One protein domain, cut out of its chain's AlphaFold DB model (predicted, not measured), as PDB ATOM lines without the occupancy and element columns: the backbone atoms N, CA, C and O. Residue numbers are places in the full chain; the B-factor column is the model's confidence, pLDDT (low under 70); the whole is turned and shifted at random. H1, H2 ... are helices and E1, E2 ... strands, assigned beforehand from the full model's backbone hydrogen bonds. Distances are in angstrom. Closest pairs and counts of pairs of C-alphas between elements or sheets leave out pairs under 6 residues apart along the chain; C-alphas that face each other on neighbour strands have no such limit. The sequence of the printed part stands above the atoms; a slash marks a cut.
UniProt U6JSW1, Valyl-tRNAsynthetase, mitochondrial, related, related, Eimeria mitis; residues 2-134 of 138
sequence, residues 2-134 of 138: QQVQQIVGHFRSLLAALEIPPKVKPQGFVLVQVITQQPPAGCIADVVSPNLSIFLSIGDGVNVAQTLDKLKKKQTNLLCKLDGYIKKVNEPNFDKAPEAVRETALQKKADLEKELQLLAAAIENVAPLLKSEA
ATOM      1  N   GLN A   2      26.516   4.338 -11.256       58.03
ATOM      2  CA  GLN A   2      26.292   5.770 -11.572       58.03
ATOM      3  C   GLN A   2      27.559   6.549 -11.979       58.03
ATOM      4  O   GLN A   2      27.529   7.294 -12.954       58.03
ATOM      5  N   GLN A   3      28.687   6.344 -11.292       58.81
ATOM      6  CA  GLN A   3      29.943   7.042 -11.612       58.81
ATOM      7  C   GLN A   3      30.473   6.700 -13.012       58.81
ATOM      8  O   GLN A   3      30.938   7.580 -13.725       58.81
ATOM      9  N   VAL A   4      30.338   5.444 -13.451       60.16
ATOM     10  CA  VAL A   4      30.781   5.021 -14.791       60.16
ATOM     11  C   VAL A   4      29.930   5.684 -15.876       60.16
ATOM     12  O   VAL A   4      30.474   6.152 -16.869       60.16
ATOM     13  N   GLN A   5      28.614   5.806 -15.676       68.94
ATOM     14  CA  GLN A   5      27.749   6.528 -16.616       68.94
ATOM     15  C   GLN A   5      28.115   8.014 -16.722       68.94
ATOM     16  O   GLN A   5      28.138   8.551 -17.828       68.94
ATOM     17  N   GLN A   6      28.449   8.663 -15.603       68.00
ATOM     18  CA  GLN A   6      28.918  10.051 -15.613       68.00
ATOM     19  C   GLN A   6      30.255  10.193 -16.348       68.00
ATOM     20  O   GLN A   6      30.395  11.080 -17.188       68.00
ATOM     21  N   ILE A   7      31.203   9.283 -16.104       66.69
ATOM     22  CA  ILE A   7      32.500   9.253 -16.795       66.69
ATOM     23  C   ILE A   7      32.300   9.098 -18.306       66.69
ATOM     24  O   ILE A   7      32.858   9.872 -19.076       66.69
ATOM     25  N   VAL A   8      31.460   8.156 -18.745       72.44
ATOM     26  CA  VAL A   8      31.173   7.935 -20.173       72.44
ATOM     27  C   VAL A   8      30.477   9.149 -20.800       72.44
ATOM     28  O   VAL A   8      30.770   9.501 -21.944       72.44
ATOM     29  N   GLY A   9      29.591   9.821 -20.058       72.12
ATOM     30  CA  GLY A   9      28.941  11.060 -20.490       72.12
ATOM     31  C   GLY A   9      29.936  12.201 -20.708       72.12
ATOM     32  O   GLY A   9      29.926  12.835 -21.764       72.12
ATOM     33  N   HIS A  10      30.843  12.412 -19.752       69.50
ATOM     34  CA  HIS A  10      31.915  13.399 -19.875       69.50
ATOM     35  C   HIS A  10      32.879  13.054 -21.006       69.50
ATOM     36  O   HIS A  10      33.206  13.929 -21.803       69.50
ATOM     37  N   PHE A  11      33.257  11.783 -21.145       71.88
ATOM     38  CA  PHE A  11      34.127  11.332 -22.226       71.88
ATOM     39  C   PHE A  11      33.494  11.602 -23.596       71.88
ATOM     40  O   PHE A  11      34.127  12.202 -24.457       71.88
ATOM     41  N   ARG A  12      32.207  11.272 -23.788       70.62
ATOM     42  CA  ARG A  12      31.474  11.608 -25.024       70.62
ATOM     43  C   ARG A  12      31.391  13.113 -25.271       70.62
ATOM     44  O   ARG A  12      31.555  13.539 -26.410       70.62
ATOM     45  N   SER A  13      31.144  13.907 -24.230       70.88
ATOM     46  CA  SER A  13      31.090  15.370 -24.346       70.88
ATOM     47  C   SER A  13      32.447  15.961 -24.741       70.88
ATOM     48  O   SER A  13      32.506  16.878 -25.559       70.88
ATOM     49  N   LEU A  14      33.538  15.400 -24.218       68.81
ATOM     50  CA  LEU A  14      34.902  15.796 -24.548       68.81
ATOM     51  C   LEU A  14      35.301  15.350 -25.963       68.81
ATOM     52  O   LEU A  14      35.884  16.126 -26.703       68.81
ATOM     53  N   LEU A  15      34.925  14.146 -26.396       67.75
ATOM     54  CA  LEU A  15      35.152  13.708 -27.777       67.75
ATOM     55  C   LEU A  15      34.419  14.598 -28.789       67.75
ATOM     56  O   LEU A  15      34.994  14.979 -29.802       67.75
ATOM     57  N   ALA A  16      33.171  14.971 -28.487       67.75
ATOM     58  CA  ALA A  16      32.397  15.899 -29.309       67.75
ATOM     59  C   ALA A  16      32.994  17.314 -29.308       67.75
ATOM     60  O   ALA A  16      32.922  18.016 -30.309       67.75
ATOM     61  N   ALA A  17      33.595  17.731 -28.190       66.56
ATOM     62  CA  ALA A  17      34.302  19.002 -28.089       66.56
ATOM     63  C   ALA A  17      35.519  19.084 -29.004       66.56
ATOM     64  O   ALA A  17      35.830  20.168 -29.468       66.56
ATOM     65  N   LEU A  18      36.218  17.967 -29.182       62.91
ATOM     66  CA  LEU A  18      37.501  17.911 -29.867       62.91
ATOM     67  C   LEU A  18      37.368  17.641 -31.371       62.91
ATOM     68  O   LEU A  18      38.388  17.465 -32.022       62.91
ATOM     69  N   GLU A  19      36.138  17.570 -31.904       63.50
ATOM     70  CA  GLU A  19      35.836  17.290 -33.322       63.50
ATOM     71  C   GLU A  19      36.656  16.130 -33.907       63.50
ATOM     72  O   GLU A  19      37.025  16.119 -35.082       63.50
ATOM     73  N   ILE A  20      36.940  15.124 -33.073       59.97
ATOM     74  CA  ILE A  20      37.784  14.000 -33.462       59.97
ATOM     75  C   ILE A  20      37.096  13.290 -34.638       59.97
ATOM     76  O   ILE A  20      35.938  12.871 -34.499       59.97
ATOM     77  N   PRO A  21      37.770  13.134 -35.794       56.38
ATOM     78  CA  PRO A  21      37.166  12.525 -36.967       56.38
ATOM     79  C   PRO A  21      36.659  11.120 -36.625       56.38
ATOM     80  O   PRO A  21      37.374  10.363 -35.965       56.38
ATOM     81  N   PRO A  22      35.489  10.693 -37.134       56.19
ATOM     82  CA  PRO A  22      34.872   9.411 -36.773       56.19
ATOM     83  C   PRO A  22      35.730   8.181 -37.123       56.19
ATOM     84  O   PRO A  22      35.442   7.074 -36.673       56.19
ATOM     85  N   LYS A  23      36.781   8.359 -37.935       54.06
ATOM     86  CA  LYS A  23      37.743   7.313 -38.306       54.06
ATOM     87  C   LYS A  23      38.858   7.108 -37.276       54.06
ATOM     88  O   LYS A  23      39.510   6.068 -37.308       54.06
ATOM     89  N   VAL A  24      39.089   8.064 -36.379       56.28
ATOM     90  CA  VAL A  24      40.110   7.954 -35.334       56.28
ATOM     91  C   VAL A  24      39.465   7.270 -34.136       56.28
ATOM     92  O   VAL A  24      38.419   7.703 -33.660       56.28
ATOM     93  N   LYS A  25      40.057   6.173 -33.654       56.62
ATOM     94  CA  LYS A  25      39.640   5.533 -32.401       56.62
ATOM     95  C   LYS A  25      40.402   6.201 -31.255       56.62
ATOM     96  O   LYS A  25      41.566   5.852 -31.057       56.62
ATOM     97  N   PRO A  26      39.801   7.147 -30.514       57.41
ATOM     98  CA  PRO A  26      40.473   7.759 -29.380       57.41
ATOM     99  C   PRO A  26      40.731   6.687 -28.318       57.41
ATOM    100  O   PRO A  26      39.799   6.041 -27.833       57.41
ATOM    101  N   GLN A  27      41.997   6.482 -27.965       54.50
ATOM    102  CA  GLN A  27      42.356   5.700 -26.789       54.50
ATOM    103  C   GLN A  27      42.346   6.643 -25.589       54.50
ATOM    104  O   GLN A  27      43.234   7.471 -25.420       54.50
ATOM    105  N   GLY A  28      41.288   6.550 -24.789       54.38
ATOM    106  CA  GLY A  28      41.189   7.237 -23.509       54.38
ATOM    107  C   GLY A  28      41.523   6.301 -22.370       54.38
ATOM    108  O   GLY A  28      41.010   5.184 -22.324       54.38
ATOM    109  N   PHE A  29      42.314   6.772 -21.421       49.34
ATOM    110  CA  PHE A  29      42.517   6.091 -20.152       49.34
ATOM    111  C   PHE A  29      41.872   6.910 -19.035       49.34
ATOM    112  O   PHE A  29      42.085   8.112 -18.907       49.34
ATOM    113  N   VAL A  30      41.041   6.246 -18.230       48.62
ATOM    114  CA  VAL A  30      40.468   6.831 -17.017       48.62
ATOM    115  C   VAL A  30      41.389   6.454 -15.873       48.62
ATOM    116  O   VAL A  30      41.451   5.292 -15.475       48.62
ATOM    117  N   LEU A  31      42.119   7.437 -15.360       45.06
ATOM    118  CA  LEU A  31      43.034   7.250 -14.247       45.06
ATOM    119  C   LEU A  31      42.336   7.710 -12.965       45.06
ATOM    120  O   LEU A  31      42.184   8.900 -12.712       45.06
ATOM    121  N   VAL A  32      41.864   6.752 -12.165       47.34
ATOM    122  CA  VAL A  32      41.330   7.028 -10.824       47.34
ATOM    123  C   VAL A  32      42.522   7.113  -9.877       47.34
ATOM    124  O   VAL A  32      42.950   6.113  -9.305       47.34
ATOM    125  N   GLN A  33      43.118   8.297  -9.777       42.47
ATOM    126  CA  GLN A  33      44.253   8.537  -8.891       42.47
ATOM    127  C   GLN A  33      43.780   9.028  -7.522       42.47
ATOM    128  O   GLN A  33      43.034   9.999  -7.409       42.47
ATOM    129  N   VAL A  34      44.294   8.395  -6.466       39.28
ATOM    130  CA  VAL A  34      44.427   9.045  -5.159       39.28
ATOM    131  C   VAL A  34      45.424  10.187  -5.350       39.28
ATOM    132  O   VAL A  34      46.511   9.954  -5.874       39.28
ATOM    133  N   ILE A  35      45.021  11.403  -4.977       43.28
ATOM    134  CA  ILE A  35      45.655  12.716  -5.227       43.28
ATOM    135  C   ILE A  35      47.125  12.756  -4.772       43.28
ATOM    136  O   ILE A  35      47.454  13.308  -3.728       43.28
ATOM    137  N   THR A  36      48.013  12.113  -5.522       43.00
ATOM    138  CA  THR A  36      49.439  11.984  -5.180       43.00
ATOM    139  C   THR A  36      50.346  11.908  -6.403       43.00
ATOM    140  O   THR A  36      51.561  11.960  -6.243       43.00
ATOM    141  N   GLN A  37      49.807  11.805  -7.622       47.25
ATOM    142  CA  GLN A  37      50.623  11.624  -8.819       47.25
ATOM    143  C   GLN A  37      50.351  12.697  -9.873       47.25
ATOM    144  O   GLN A  37      49.214  13.059 -10.161       47.25
ATOM    145  N   GLN A  38      51.453  13.228 -10.398       52.72
ATOM    146  CA  GLN A  38      51.507  14.260 -11.426       52.72
ATOM    147  C   GLN A  38      50.881  13.734 -12.738       52.72
ATOM    148  O   GLN A  38      51.107  12.566 -13.070       52.72
ATOM    149  N   PRO A  39      50.131  14.555 -13.502       58.00
ATOM    150  CA  PRO A  39      49.672  14.205 -14.845       58.00
ATOM    151  C   PRO A  39      50.792  13.615 -15.723       58.00
ATOM    152  O   PRO A  39      51.908  14.143 -15.700       58.00
ATOM    153  N   PRO A  40      50.513  12.585 -16.545       60.72
ATOM    154  CA  PRO A  40      51.454  12.126 -17.563       60.72
ATOM    155  C   PRO A  40      51.772  13.251 -18.560       60.72
ATOM    156  O   PRO A  40      50.888  14.027 -18.934       60.72
ATOM    157  N   ALA A  41      53.025  13.334 -19.012       58.62
ATOM    158  CA  ALA A  41      53.444  14.325 -20.003       58.62
ATOM    159  C   ALA A  41      52.619  14.196 -21.302       58.62
ATOM    160  O   ALA A  41      52.352  13.087 -21.762       58.62
ATOM    161  N   GLY A  42      52.203  15.327 -21.884       58.94
ATOM    162  CA  GLY A  42      51.401  15.355 -23.117       58.94
ATOM    163  C   GLY A  42      49.905  15.054 -22.936       58.94
ATOM    164  O   GLY A  42      49.201  14.850 -23.926       58.94
ATOM    165  N   CYS A  43      49.400  15.026 -21.698       60.84
ATOM    166  CA  CYS A  43      47.976  14.836 -21.416       60.84
ATOM    167  C   CYS A  43      47.278  16.134 -20.976       60.84
ATOM    168  O   CYS A  43      47.799  16.893 -20.162       60.84
ATOM    169  N   ILE A  44      46.046  16.342 -21.447       64.19
ATOM    170  CA  ILE A  44      45.119  17.355 -20.925       64.19
ATOM    171  C   ILE A  44      44.387  16.768 -19.727       64.19
ATOM    172  O   ILE A  44      43.758  15.719 -19.845       64.19
ATOM    173  N   ALA A  45      44.408  17.467 -18.598       66.75
ATOM    174  CA  ALA A  45      43.585  17.126 -17.446       66.75
ATOM    175  C   ALA A  45      42.228  17.866 -17.496       66.75
ATOM    176  O   ALA A  45      42.203  19.090 -17.604       66.75
ATOM    177  N   ASP A  46      41.101  17.155 -17.370       65.81
ATOM    178  CA  ASP A  46      39.797  17.731 -17.002       65.81
ATOM    179  C   ASP A  46      39.419  17.268 -15.593       65.81
ATOM    180  O   ASP A  46      39.353  16.075 -15.292       65.81
ATOM    181  N   VAL A  47      39.177  18.224 -14.704       67.06
ATOM    182  CA  VAL A  47      38.856  17.959 -13.299       67.06
ATOM    183  C   VAL A  47      37.353  17.761 -13.172       67.06
ATOM    184  O   VAL A  47      36.602  18.724 -13.214       67.06
ATOM    185  N   VAL A  48      36.877  16.526 -13.048       67.25
ATOM    186  CA  VAL A  48      35.433  16.223 -12.988       67.25
ATOM    187  C   VAL A  48      34.871  16.416 -11.579       67.25
ATOM    188  O   VAL A  48      33.706  16.773 -11.428       67.25
ATOM    189  N   SER A  49      35.682  16.170 -10.549       66.00
ATOM    190  CA  SER A  49      35.325  16.397  -9.145       66.00
ATOM    191  C   SER A  49      36.591  16.553  -8.286       66.00
ATOM    192  O   SER A  49      37.676  16.211  -8.764       66.00
ATOM    193  N   PRO A  50      36.488  16.958  -7.003       62.84
ATOM    194  CA  PRO A  50      37.645  17.107  -6.109       62.84
ATOM    195  C   PRO A  50      38.503  15.842  -5.942       62.84
ATOM    196  O   PRO A  50      39.651  15.930  -5.510       62.84
ATOM    197  N   ASN A  51      37.942  14.672  -6.266       61.44
ATOM    198  CA  ASN A  51      38.592  13.366  -6.154       61.44
ATOM    199  C   ASN A  51      38.716  12.644  -7.510       61.44
ATOM    200  O   ASN A  51      39.056  11.464  -7.536       61.44
ATOM    201  N   LEU A  52      38.387  13.302  -8.632       62.22
ATOM    202  CA  LEU A  52      38.394  12.677  -9.956       62.22
ATOM    203  C   LEU A  52      38.877  13.657 -11.026       62.22
ATOM    204  O   LEU A  52      38.213  14.654 -11.317       62.22
ATOM    205  N   SER A  53      39.974  13.298 -11.682       62.03
ATOM    206  CA  SER A  53      40.501  13.990 -12.857       62.03
ATOM    207  C   SER A  53      40.623  13.001 -14.012       62.03
ATOM    208  O   SER A  53      41.036  11.860 -13.820       62.03
ATOM    209  N   ILE A  54      40.230  13.419 -15.209       64.06
ATOM    210  CA  ILE A  54      40.395  12.658 -16.448       64.06
ATOM    211  C   ILE A  54      41.619  13.216 -17.161       64.06
ATOM    212  O   ILE A  54      41.709  14.424 -17.346       64.06
ATOM    213  N   PHE A  55      42.531  12.346 -17.588       63.75
ATOM    214  CA  PHE A  55      43.690  12.726 -18.389       63.75
ATOM    215  C   PHE A  55      43.503  12.203 -19.811       63.75
ATOM    216  O   PHE A  55      43.295  11.008 -20.012       63.75
ATOM    217  N   LEU A  56      43.549  13.093 -20.796       63.09
ATOM    218  CA  LEU A  56      43.433  12.751 -22.207       63.09
ATOM    219  C   LEU A  56      44.778  12.964 -22.895       63.09
ATOM    220  O   LEU A  56      45.260  14.094 -22.930       63.09
ATOM    221  N   SER A  57      45.368  11.906 -23.454       59.41
ATOM    222  CA  SER A  57      46.564  12.043 -24.293       59.41
ATOM    223  C   SER A  57      46.226  12.860 -25.531       59.41
ATOM    224  O   SER A  57      45.283  12.524 -26.250       59.41
ATOM    225  N   ILE A  58      46.996  13.911 -25.787       62.31
ATOM    226  CA  ILE A  58      46.861  14.684 -27.017       62.31
ATOM    227  C   ILE A  58      47.556  13.916 -28.143       62.31
ATOM    228  O   ILE A  58      48.746  13.630 -28.050       62.31
ATOM    229  N   GLY A  59      46.804  13.556 -29.182       54.91
ATOM    230  CA  GLY A  59      47.347  13.218 -30.501       54.91
ATOM    231  C   GLY A  59      47.081  14.364 -31.482       54.91
ATOM    232  O   GLY A  59      46.415  15.335 -31.120       54.91
ATOM    233  N   ASP A  60      47.554  14.243 -32.723       50.44
ATOM    234  CA  ASP A  60      47.303  15.249 -33.763       50.44
ATOM    235  C   ASP A  60      45.791  15.496 -33.958       50.44
ATOM    236  O   ASP A  60      45.012  14.554 -34.136       50.44
ATOM    237  N   GLY A  61      45.370  16.769 -33.924       52.12
ATOM    238  CA  GLY A  61      43.986  17.200 -34.190       52.12
ATOM    239  C   GLY A  61      43.146  17.631 -32.979       52.12
ATOM    240  O   GLY A  61      41.960  17.910 -33.135       52.12
ATOM    241  N   VAL A  62      43.716  17.712 -31.774       61.38
ATOM    242  CA  VAL A  62      43.019  18.223 -30.578       61.38
ATOM    243  C   VAL A  62      43.131  19.748 -30.526       61.38
ATOM    244  O   VAL A  62      44.225  20.290 -30.420       61.38
ATOM    245  N   ASN A  63      42.002  20.459 -30.522       68.12
ATOM    246  CA  ASN A  63      42.003  21.917 -30.393       68.12
ATOM    247  C   ASN A  63      42.351  22.351 -28.953       68.12
ATOM    248  O   ASN A  63      41.488  22.487 -28.072       68.12
ATOM    249  N   VAL A  64      43.644  22.568 -28.709       71.62
ATOM    250  CA  VAL A  64      44.182  22.978 -27.405       71.62
ATOM    251  C   VAL A  64      43.618  24.339 -26.976       71.62
ATOM    252  O   VAL A  64      43.304  24.529 -25.799       71.62
ATOM    253  N   ALA A  65      43.390  25.261 -27.922       74.50
ATOM    254  CA  ALA A  65      42.839  26.589 -27.639       74.50
ATOM    255  C   ALA A  65      41.419  26.502 -27.068       74.50
ATOM    256  O   ALA A  65      41.122  27.066 -26.014       74.50
ATOM    257  N   GLN A  66      40.558  25.716 -27.713       71.88
ATOM    258  CA  GLN A  66      39.183  25.507 -27.270       71.88
ATOM    259  C   GLN A  66      39.117  24.761 -25.930       71.88
ATOM    260  O   GLN A  66      38.236  25.021 -25.104       71.88
ATOM    261  N   THR A  67      40.056  23.844 -25.690       71.38
ATOM    262  CA  THR A  67      40.156  23.128 -24.416       71.38
ATOM    263  C   THR A  67      40.549  24.070 -23.280       71.38
ATOM    264  O   THR A  67      39.907  24.063 -22.227       71.38
ATOM    265  N   LEU A  68      41.517  24.959 -23.516       79.12
ATOM    266  CA  LEU A  68      41.894  26.009 -22.573       79.12
ATOM    267  C   LEU A  68      40.709  26.938 -22.256       79.12
ATOM    268  O   LEU A  68      40.469  27.247 -21.089       79.12
ATOM    269  N   ASP A  69      39.934  27.342 -23.265       81.81
ATOM    270  CA  ASP A  69      38.734  28.169 -23.074       81.81
ATOM    271  C   ASP A  69      37.666  27.474 -22.221       81.81
ATOM    272  O   ASP A  69      37.029  28.101 -21.368       81.81
ATOM    273  N   LYS A  70      37.474  26.162 -22.403       81.19
ATOM    274  CA  LYS A  70      36.551  25.374 -21.572       81.19
ATOM    275  C   LYS A  70      37.019  25.288 -20.125       81.19
ATOM    276  O   LYS A  70      36.205  25.503 -19.223       81.19
ATOM    277  N   LEU A  71      38.307  25.031 -19.898       80.88
ATOM    278  CA  LEU A  71      38.880  24.994 -18.551       80.88
ATOM    279  C   LEU A  71      38.771  26.367 -17.867       80.88
ATOM    280  O   LEU A  71      38.337  26.439 -16.720       80.88
ATOM    281  N   LYS A  72      39.037  27.467 -18.586       84.69
ATOM    282  CA  LYS A  72      38.853  28.838 -18.076       84.69
ATOM    283  C   LYS A  72      37.395  29.153 -17.743       84.69
ATOM    284  O   LYS A  72      37.116  29.650 -16.657       84.69
ATOM    285  N   LYS A  73      36.437  28.808 -18.612       88.19
ATOM    286  CA  LYS A  73      34.999  28.979 -18.314       88.19
ATOM    287  C   LYS A  73      34.576  28.203 -17.069       88.19
ATOM    288  O   LYS A  73      33.807  28.708 -16.251       88.19
ATOM    289  N   LYS A  74      35.078  26.978 -16.910       83.75
ATOM    290  CA  LYS A  74      34.836  26.161 -15.716       83.75
ATOM    291  C   LYS A  74      35.436  26.814 -14.468       83.75
ATOM    292  O   LYS A  74      34.748  26.884 -13.452       83.75
ATOM    293  N   GLN A  75      36.638  27.383 -14.574       85.81
ATOM    294  CA  GLN A  75      37.295  28.126 -13.497       85.81
ATOM    295  C   GLN A  75      36.460  29.331 -13.064       85.81
ATOM    296  O   GLN A  75      36.185  29.483 -11.877       85.81
ATOM    297  N   THR A  76      35.975  30.140 -14.008       88.25
ATOM    298  CA  THR A  76      35.105  31.286 -13.704       88.25
ATOM    299  C   THR A  76      33.817  30.852 -13.002       88.25
ATOM    300  O   THR A  76      33.428  31.443 -11.998       88.25
ATOM    301  N   ASN A  77      33.175  29.778 -13.471       89.12
ATOM    302  CA  ASN A  77      31.954  29.261 -12.850       89.12
ATOM    303  C   ASN A  77      32.184  28.746 -11.421       89.12
ATOM    304  O   ASN A  77      31.343  28.965 -10.546       89.12
ATOM    305  N   LEU A  78      33.298  28.054 -11.175       86.62
ATOM    306  CA  LEU A  78      33.659  27.562  -9.844       86.62
ATOM    307  C   LEU A  78      34.044  28.707  -8.901       86.62
ATOM    308  O   LEU A  78      33.611  28.694  -7.753       86.62
ATOM    309  N   LEU A  79      34.753  29.731  -9.388       88.19
ATOM    310  CA  LEU A  79      35.052  30.951  -8.627       88.19
ATOM    311  C   LEU A  79      33.776  31.677  -8.187       88.19
ATOM    312  O   LEU A  79      33.651  32.021  -7.017       88.19
ATOM    313  N   CYS A  80      32.793  31.837  -9.080       90.00
ATOM    314  CA  CYS A  80      31.502  32.433  -8.721       90.00
ATOM    315  C   CYS A  80      30.765  31.622  -7.643       90.00
ATOM    316  O   CYS A  80      30.150  32.191  -6.740       90.00
ATOM    317  N   LYS A  81      30.826  30.286  -7.708       88.19
ATOM    318  CA  LYS A  81      30.248  29.422  -6.667       88.19
ATOM    319  C   LYS A  81      30.994  29.569  -5.342       88.19
ATOM    320  O   LYS A  81      30.339  29.657  -4.306       88.19
ATOM    321  N   LEU A  82      32.326  29.607  -5.377       89.00
ATOM    322  CA  LEU A  82      33.164  29.779  -4.195       89.00
ATOM    323  C   LEU A  82      32.883  31.118  -3.509       89.00
ATOM    324  O   LEU A  82      32.652  31.133  -2.305       89.00
ATOM    325  N   ASP A  83      32.800  32.211  -4.267       90.62
ATOM    326  CA  ASP A  83      32.437  33.536  -3.751       90.62
ATOM    327  C   ASP A  83      31.073  33.518  -3.039       90.62
ATOM    328  O   ASP A  83      30.924  34.046  -1.936       90.62
ATOM    329  N   GLY A  84      30.093  32.807  -3.605       90.44
ATOM    330  CA  GLY A  84      28.796  32.592  -2.963       90.44
ATOM    331  C   GLY A  84      28.886  31.864  -1.615       90.44
ATOM    332  O   GLY A  84      28.132  32.189  -0.699       90.44
ATOM    333  N   TYR A  85      29.797  30.900  -1.461       87.75
ATOM    334  CA  TYR A  85      30.031  30.229  -0.176       87.75
ATOM    335  C   TYR A  85      30.857  31.079   0.788       87.75
ATOM    336  O   TYR A  85      30.531  31.095   1.969       87.75
ATOM    337  N   ILE A  86      31.855  31.826   0.304       88.81
ATOM    338  CA  ILE A  86      32.638  32.777   1.107       88.81
ATOM    339  C   ILE A  86      31.713  33.816   1.746       88.81
ATOM    340  O   ILE A  86      31.799  34.067   2.945       88.81
ATOM    341  N   LYS A  87      30.775  34.370   0.973       90.56
ATOM    342  CA  LYS A  87      29.766  35.303   1.490       90.56
ATOM    343  C   LYS A  87      28.920  34.665   2.588       90.56
ATOM    344  O   LYS A  87      28.776  35.268   3.641       90.56
ATOM    345  N   LYS A  88      28.443  33.433   2.381       85.31
ATOM    346  CA  LYS A  88      27.638  32.698   3.372       85.31
ATOM    347  C   LYS A  88      28.386  32.422   4.674       85.31
ATOM    348  O   LYS A  88      27.787  32.553   5.732       85.31
ATOM    349  N   VAL A  89      29.661  32.030   4.608       86.88
ATOM    350  CA  VAL A  89      30.456  31.747   5.820       86.88
ATOM    351  C   VAL A  89      30.896  33.021   6.545       86.88
ATOM    352  O   VAL A  89      31.130  32.974   7.745       86.88
ATOM    353  N   ASN A  90      30.974  34.153   5.840       87.88
ATOM    354  CA  ASN A  90      31.311  35.458   6.414       87.88
ATOM    355  C   ASN A  90      30.082  36.246   6.902       87.88
ATOM    356  O   ASN A  90      30.229  37.379   7.362       87.88
ATOM    357  N   GLU A  91      28.867  35.703   6.778       89.00
ATOM    358  CA  GLU A  91      27.683  36.374   7.304       89.00
ATOM    359  C   GLU A  91      27.749  36.461   8.841       89.00
ATOM    360  O   GLU A  91      28.044  35.462   9.495       89.00
ATOM    361  N   PRO A  92      27.377  37.602   9.457       85.31
ATOM    362  CA  PRO A  92      27.464  37.794  10.911       85.31
ATOM    363  C   PRO A  92      26.646  36.794  11.744       85.31
ATOM    364  O   PRO A  92      26.845  36.665  12.947       85.31
ATOM    365  N   ASN A  93      25.669  36.130  11.121       87.06
ATOM    366  CA  ASN A  93      24.804  35.144  11.762       87.06
ATOM    367  C   ASN A  93      25.184  33.698  11.411       87.06
ATOM    368  O   ASN A  93      24.477  32.782  11.830       87.06
ATOM    369  N   PHE A  94      26.268  33.469  10.666       84.31
ATOM    370  CA  PHE A  94      26.683  32.126  10.271       84.31
ATOM    371  C   PHE A  94      26.972  31.233  11.486       84.31
ATOM    372  O   PHE A  94      26.556  30.077  11.507       84.31
ATOM    373  N   ASP A  95      27.551  31.783  12.556       83.44
ATOM    374  CA  ASP A  95      27.796  31.059  13.813       83.44
ATOM    375  C   ASP A  95      26.507  30.593  14.506       83.44
ATOM    376  O   ASP A  95      26.510  29.610  15.246       83.44
ATOM    377  N   LYS A  96      25.377  31.255  14.228       88.19
ATOM    378  CA  LYS A  96      24.056  30.873  14.749       88.19
ATOM    379  C   LYS A  96      23.384  29.785  13.914       88.19
ATOM    380  O   LYS A  96      22.375  29.233  14.349       88.19
ATOM    381  N   ALA A  97      23.903  29.485  12.722       85.69
ATOM    382  CA  ALA A  97      23.390  28.393  11.912       85.69
ATOM    383  C   ALA A  97      23.682  27.041  12.592       85.69
ATOM    384  O   ALA A  97      24.693  26.910  13.290       85.69
ATOM    385  N   PRO A  98      22.830  26.020  12.383       91.44
ATOM    386  CA  PRO A  98      23.068  24.680  12.906       91.44
ATOM    387  C   PRO A  98      24.433  24.138  12.479       91.44
ATOM    388  O   PRO A  98      24.862  24.354  11.346       91.44
ATOM    389  N   GLU A  99      25.083  23.383  13.361       89.12
ATOM    390  CA  GLU A  99      26.423  22.827  13.138       89.12
ATOM    391  C   GLU A  99      26.538  22.078  11.806       89.12
ATOM    392  O   GLU A  99      27.401  22.405  10.999       89.12
ATOM    393  N   ALA A 100      25.577  21.203  11.496       87.12
ATOM    394  CA  ALA A 100      25.526  20.480  10.224       87.12
ATOM    395  C   ALA A 100      25.479  21.403   8.986       87.12
ATOM    396  O   ALA A 100      26.037  21.077   7.936       87.12
ATOM    397  N   VAL A 101      24.827  22.569   9.085       87.44
ATOM    398  CA  VAL A 101      24.770  23.563   8.000       87.44
ATOM    399  C   VAL A 101      26.114  24.275   7.864       87.44
ATOM    400  O   VAL A 101      26.576  24.479   6.739       87.44
ATOM    401  N   ARG A 102      26.762  24.607   8.988       88.62
ATOM    402  CA  ARG A 102      28.090  25.230   8.986       88.62
ATOM    403  C   ARG A 102      29.151  24.291   8.425       88.62
ATOM    404  O   ARG A 102      29.879  24.685   7.517       88.62
ATOM    405  N   GLU A 103      29.186  23.046   8.893       90.81
ATOM    406  CA  GLU A 103      30.096  22.011   8.396       90.81
ATOM    407  C   GLU A 103      29.887  21.760   6.905       90.81
ATOM    408  O   GLU A 103      30.847  21.772   6.143       90.81
ATOM    409  N   THR A 104      28.637  21.626   6.449       88.38
ATOM    410  CA  THR A 104      28.351  21.427   5.021       88.38
ATOM    411  C   THR A 104      28.808  22.618   4.176       88.38
ATOM    412  O   THR A 104      29.318  22.433   3.070       88.38
ATOM    413  N   ALA A 105      28.627  23.852   4.657       88.38
ATOM    414  CA  ALA A 105      29.065  25.049   3.943       88.38
ATOM    415  C   ALA A 105      30.598  25.154   3.884       88.38
ATOM    416  O   ALA A 105      31.140  25.438   2.816       88.38
ATOM    417  N   LEU A 106      31.287  24.876   4.995       88.94
ATOM    418  CA  LEU A 106      32.749  24.844   5.073       88.94
ATOM    419  C   LEU A 106      33.338  23.722   4.214       88.94
ATOM    420  O   LEU A 106      34.280  23.966   3.463       88.94
ATOM    421  N   GLN A 107      32.741  22.530   4.245       89.31
ATOM    422  CA  GLN A 107      33.157  21.403   3.415       89.31
ATOM    423  C   GLN A 107      32.989  21.725   1.929       89.31
ATOM    424  O   GLN A 107      33.925  21.556   1.156       89.31
ATOM    425  N   LYS A 108      31.835  22.269   1.518       88.31
ATOM    426  CA  LYS A 108      31.618  22.668   0.119       88.31
ATOM    427  C   LYS A 108      32.560  23.782  -0.326       88.31
ATOM    428  O   LYS A 108      32.987  23.776  -1.477       88.31
ATOM    429  N   LYS A 109      32.892  24.724   0.562       89.06
ATOM    430  CA  LYS A 109      33.915  25.741   0.304       89.06
ATOM    431  C   LYS A 109      35.277  25.081   0.059       89.06
ATOM    432  O   LYS A 109      35.887  25.356  -0.968       89.06
ATOM    433  N   ALA A 110      35.701  24.182   0.945       88.62
ATOM    434  CA  ALA A 110      36.973  23.472   0.830       88.62
ATOM    435  C   ALA A 110      37.049  22.599  -0.437       88.62
ATOM    436  O   ALA A 110      38.062  22.602  -1.135       88.62
ATOM    437  N   ASP A 111      35.964  21.901  -0.781       86.12
ATOM    438  CA  ASP A 111      35.869  21.089  -1.997       86.12
ATOM    439  C   ASP A 111      35.998  21.952  -3.263       86.12
ATOM    440  O   ASP A 111      36.736  21.592  -4.181       86.12
ATOM    441  N   LEU A 112      35.331  23.115  -3.300       87.62
ATOM    442  CA  LEU A 112      35.423  24.069  -4.412       87.62
ATOM    443  C   LEU A 112      36.823  24.691  -4.531       87.62
ATOM    444  O   LEU A 112      37.318  24.852  -5.645       87.62
ATOM    445  N   GLU A 113      37.470  25.025  -3.410       87.81
ATOM    446  CA  GLU A 113      38.856  25.524  -3.384       87.81
ATOM    447  C   GLU A 113      39.824  24.479  -3.946       87.81
ATOM    448  O   GLU A 113      40.655  24.789  -4.802       87.81
ATOM    449  N   LYS A 114      39.661  23.221  -3.534       84.44
ATOM    450  CA  LYS A 114      40.470  22.102  -4.016       84.44
ATOM    451  C   LYS A 114      40.260  21.838  -5.507       84.44
ATOM    452  O   LYS A 114      41.229  21.644  -6.239       84.44
ATOM    453  N   GLU A 115      39.015  21.871  -5.983       82.25
ATOM    454  CA  GLU A 115      38.697  21.711  -7.406       82.25
ATOM    455  C   GLU A 115      39.301  22.844  -8.250       82.25
ATOM    456  O   GLU A 115      39.882  22.586  -9.304       82.25
ATOM    457  N   LEU A 116      39.238  24.091  -7.766       86.31
ATOM    458  CA  LEU A 116      39.873  25.241  -8.416       86.31
ATOM    459  C   LEU A 116      41.393  25.111  -8.484       86.31
ATOM    460  O   LEU A 116      41.981  25.460  -9.507       86.31
ATOM    461  N   GLN A 117      42.021  24.595  -7.430       84.00
ATOM    462  CA  GLN A 117      43.465  24.378  -7.392       84.00
ATOM    463  C   GLN A 117      43.900  23.317  -8.415       84.00
ATOM    464  O   GLN A 117      44.849  23.531  -9.168       84.00
ATOM    465  N   LEU A 118      43.158  22.209  -8.511       79.38
ATOM    466  CA  LEU A 118      43.384  21.181  -9.531       79.38
ATOM    467  C   LEU A 118      43.156  21.727 -10.945       79.38
ATOM    468  O   LEU A 118      43.914  21.420 -11.865       79.38
ATOM    469  N   LEU A 119      42.127  22.556 -11.128       81.88
ATOM    470  CA  LEU A 119      41.807  23.146 -12.423       81.88
ATOM    471  C   LEU A 119      42.855  24.178 -12.858       81.88
ATOM    472  O   LEU A 119      43.190  24.242 -14.039       81.88
ATOM    473  N   ALA A 120      43.409  24.949 -11.921       83.06
ATOM    474  CA  ALA A 120      44.518  25.859 -12.186       83.06
ATOM    475  C   ALA A 120      45.765  25.091 -12.648       83.06
ATOM    476  O   ALA A 120      46.329  25.426 -13.688       83.06
ATOM    477  N   ALA A 121      46.121  24.003 -11.957       81.12
ATOM    478  CA  ALA A 121      47.216  23.129 -12.373       81.12
ATOM    479  C   ALA A 121      46.962  22.509 -13.762       81.12
ATOM    480  O   ALA A 121      47.871  22.414 -14.584       81.12
ATOM    481  N   ALA A 122      45.723  22.115 -14.070       76.31
ATOM    482  CA  ALA A 122      45.357  21.631 -15.400       76.31
ATOM    483  C   ALA A 122      45.562  22.705 -16.487       76.31
ATOM    484  O   ALA A 122      46.131  22.414 -17.538       76.31
ATOM    485  N   ILE A 123      45.157  23.954 -16.228       82.12
ATOM    486  CA  ILE A 123      45.352  25.080 -17.154       82.12
ATOM    487  C   ILE A 123      46.844  25.368 -17.364       82.12
ATOM    488  O   ILE A 123      47.258  25.561 -18.508       82.12
ATOM    489  N   GLU A 124      47.653  25.367 -16.302       81.88
ATOM    490  CA  GLU A 124      49.104  25.580 -16.395       81.88
ATOM    491  C   GLU A 124      49.807  24.502 -17.222       81.88
ATOM    492  O   GLU A 124      50.741  24.819 -17.950       81.88
ATOM    493  N   ASN A 125      49.332  23.255 -17.176       75.00
ATOM    494  CA  ASN A 125      49.877  22.168 -17.993       75.00
ATOM    495  C   ASN A 125      49.475  22.271 -19.476       75.00
ATOM    496  O   ASN A 125      50.239  21.872 -20.351       75.00
ATOM    497  N   VAL A 126      48.294  22.822 -19.776       73.44
ATOM    498  CA  VAL A 126      47.769  22.946 -21.150       73.44
ATOM    499  C   VAL A 126      48.270  24.216 -21.848       73.44
ATOM    500  O   VAL A 126      48.526  24.208 -23.050       73.44
ATOM    501  N   ALA A 127      48.457  25.312 -21.108       73.94
ATOM    502  CA  ALA A 127      48.946  26.587 -21.632       73.94
ATOM    503  C   ALA A 127      50.261  26.513 -22.448       73.94
ATOM    504  O   ALA A 127      50.339  27.188 -23.477       73.94
ATOM    505  N   PRO A 128      51.295  25.737 -22.063       73.38
ATOM    506  CA  PRO A 128      52.513  25.606 -22.860       73.38
ATOM    507  C   PRO A 128      52.314  24.802 -24.153       73.38
ATOM    508  O   PRO A 128      53.032  25.055 -25.118       73.38
ATOM    509  N   LEU A 129      51.321  23.908 -24.223       68.31
ATOM    510  CA  LEU A 129      51.046  23.091 -25.416       68.31
ATOM    511  C   LEU A 129      50.526  23.942 -26.590       68.31
ATOM    512  O   LEU A 129      50.819  23.653 -27.746       68.31
ATOM    513  N   LEU A 130      49.867  25.069 -26.294       65.56
ATOM    514  CA  LEU A 130      49.514  26.084 -27.296       65.56
ATOM    515  C   LEU A 130      50.734  26.749 -27.946       65.56
ATOM    516  O   LEU A 130      50.651  27.212 -29.080       65.56
ATOM    517  N   LYS A 131      51.860  26.842 -27.230       59.62
ATOM    518  CA  LYS A 131      53.087  27.457 -27.755       59.62
ATOM    519  C   LYS A 131      53.925  26.467 -28.562       59.62
ATOM    520  O   LYS A 131      54.644  26.900 -29.456       59.62
ATOM    521  N   SER A 132      53.836  25.166 -28.273       53.94
ATOM    522  CA  SER A 132      54.582  24.140 -29.012       53.94
ATOM    523  C   SER A 132      53.983  23.826 -30.385       53.94
ATOM    524  O   SER A 132      54.746  23.549 -31.304       53.94
ATOM    525  N   GLU A 133      52.661  23.934 -30.574       48.41
ATOM    526  CA  GLU A 133      52.040  23.745 -31.900       48.41
ATOM    527  C   GLU A 133      52.448  24.827 -32.918       48.41
ATOM    528  O   GLU A 133      52.486  24.568 -34.117       48.41
ATOM    529  N   ALA A 134      52.834  26.023 -32.460       45.91
ATOM    530  CA  ALA A 134      53.284  27.102 -33.342       45.91
ATOM    531  C   ALA A 134      54.693  26.881 -33.931       45.91
ATOM    532  O   ALA A 134      55.068  27.579 -34.870       45.91
TER     533      ALA A 134
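What this domain is: This is residues 2 to 134 of the 138 residues of the protein "Valyl-tRNAsynthetase, mitochondrial, related, related" of Eimeria mitis (UniProt U6JSW1). A long helical hairpin, H2 and H3, makes the long axis of this domain, and a small hairpin of two strands, E1 and E2, packs through E1 on residues 111 to 126 of H3. H1 lies loosely near the strands and touches no helix, and short H4 follows just past the end of H3. The printed part has 133 residues, mostly helix by class, in the order H1 E1 E2 H2 H3 H4, with E1 and E2 antiparallel. It is loose and elongated, with a radius of gyration of the C-alphas of 17.5 A and spans of 59 by 34 by 27 A.

Where its parts are: Find C-alpha 2 at (26.292, 5.770, -11.572); from there H1 runs 22.6 A through residues 2 to 17. E1 is residues 43 to 49 and E2 residues 52 to 57, 17.7 A and 16.5 A long. H2, residues 64 to 89, covers 37.0 A. H3, residues 99 to 126, covers 40.4 A from C-alpha 99 at (26.423, 22.827, 13.138). H4, residues 129 to 134, covers 9.2 A and ends at C-alpha 134, (53.284, 27.102, -33.342).

How they stand to each other: Look first at the helical hairpin: H2 and H3 touch, opposite ways at a shallow tilt of 22 degrees, with the closest C-alphas, Tyr 85 and Lys 109, 6.0 A apart. E1 comes to H3 at the C-alphas of Ala 45 and Ala 122, their closest, 5.3 A apart. In the strand hairpin, N 44 and O 56 are 2.8 A apart, within hydrogen-bond range. H1 is near E2, with 6 pairs of C-alphas within 10 A. H4 only just touches H2, with 3 pairs of C-alphas within 8 A, the closest Val 64 and Leu 130 at 6.2 A. Every O i to N i+4 pair is within range in H1, H2 and H3, and 1 of 2 in H4.

The domain as a whole: The two C-alphas farthest apart, Lys 23 and Lys 96, are 59.6 A apart. The printed part has no cut; the link from H1 to E1 is long, 25 residues. Expect low confidence, under 70, at residues 2 to 7, 10, 14 to 63 and 129 to 134; the mean pLDDT of the printed part is 71.8.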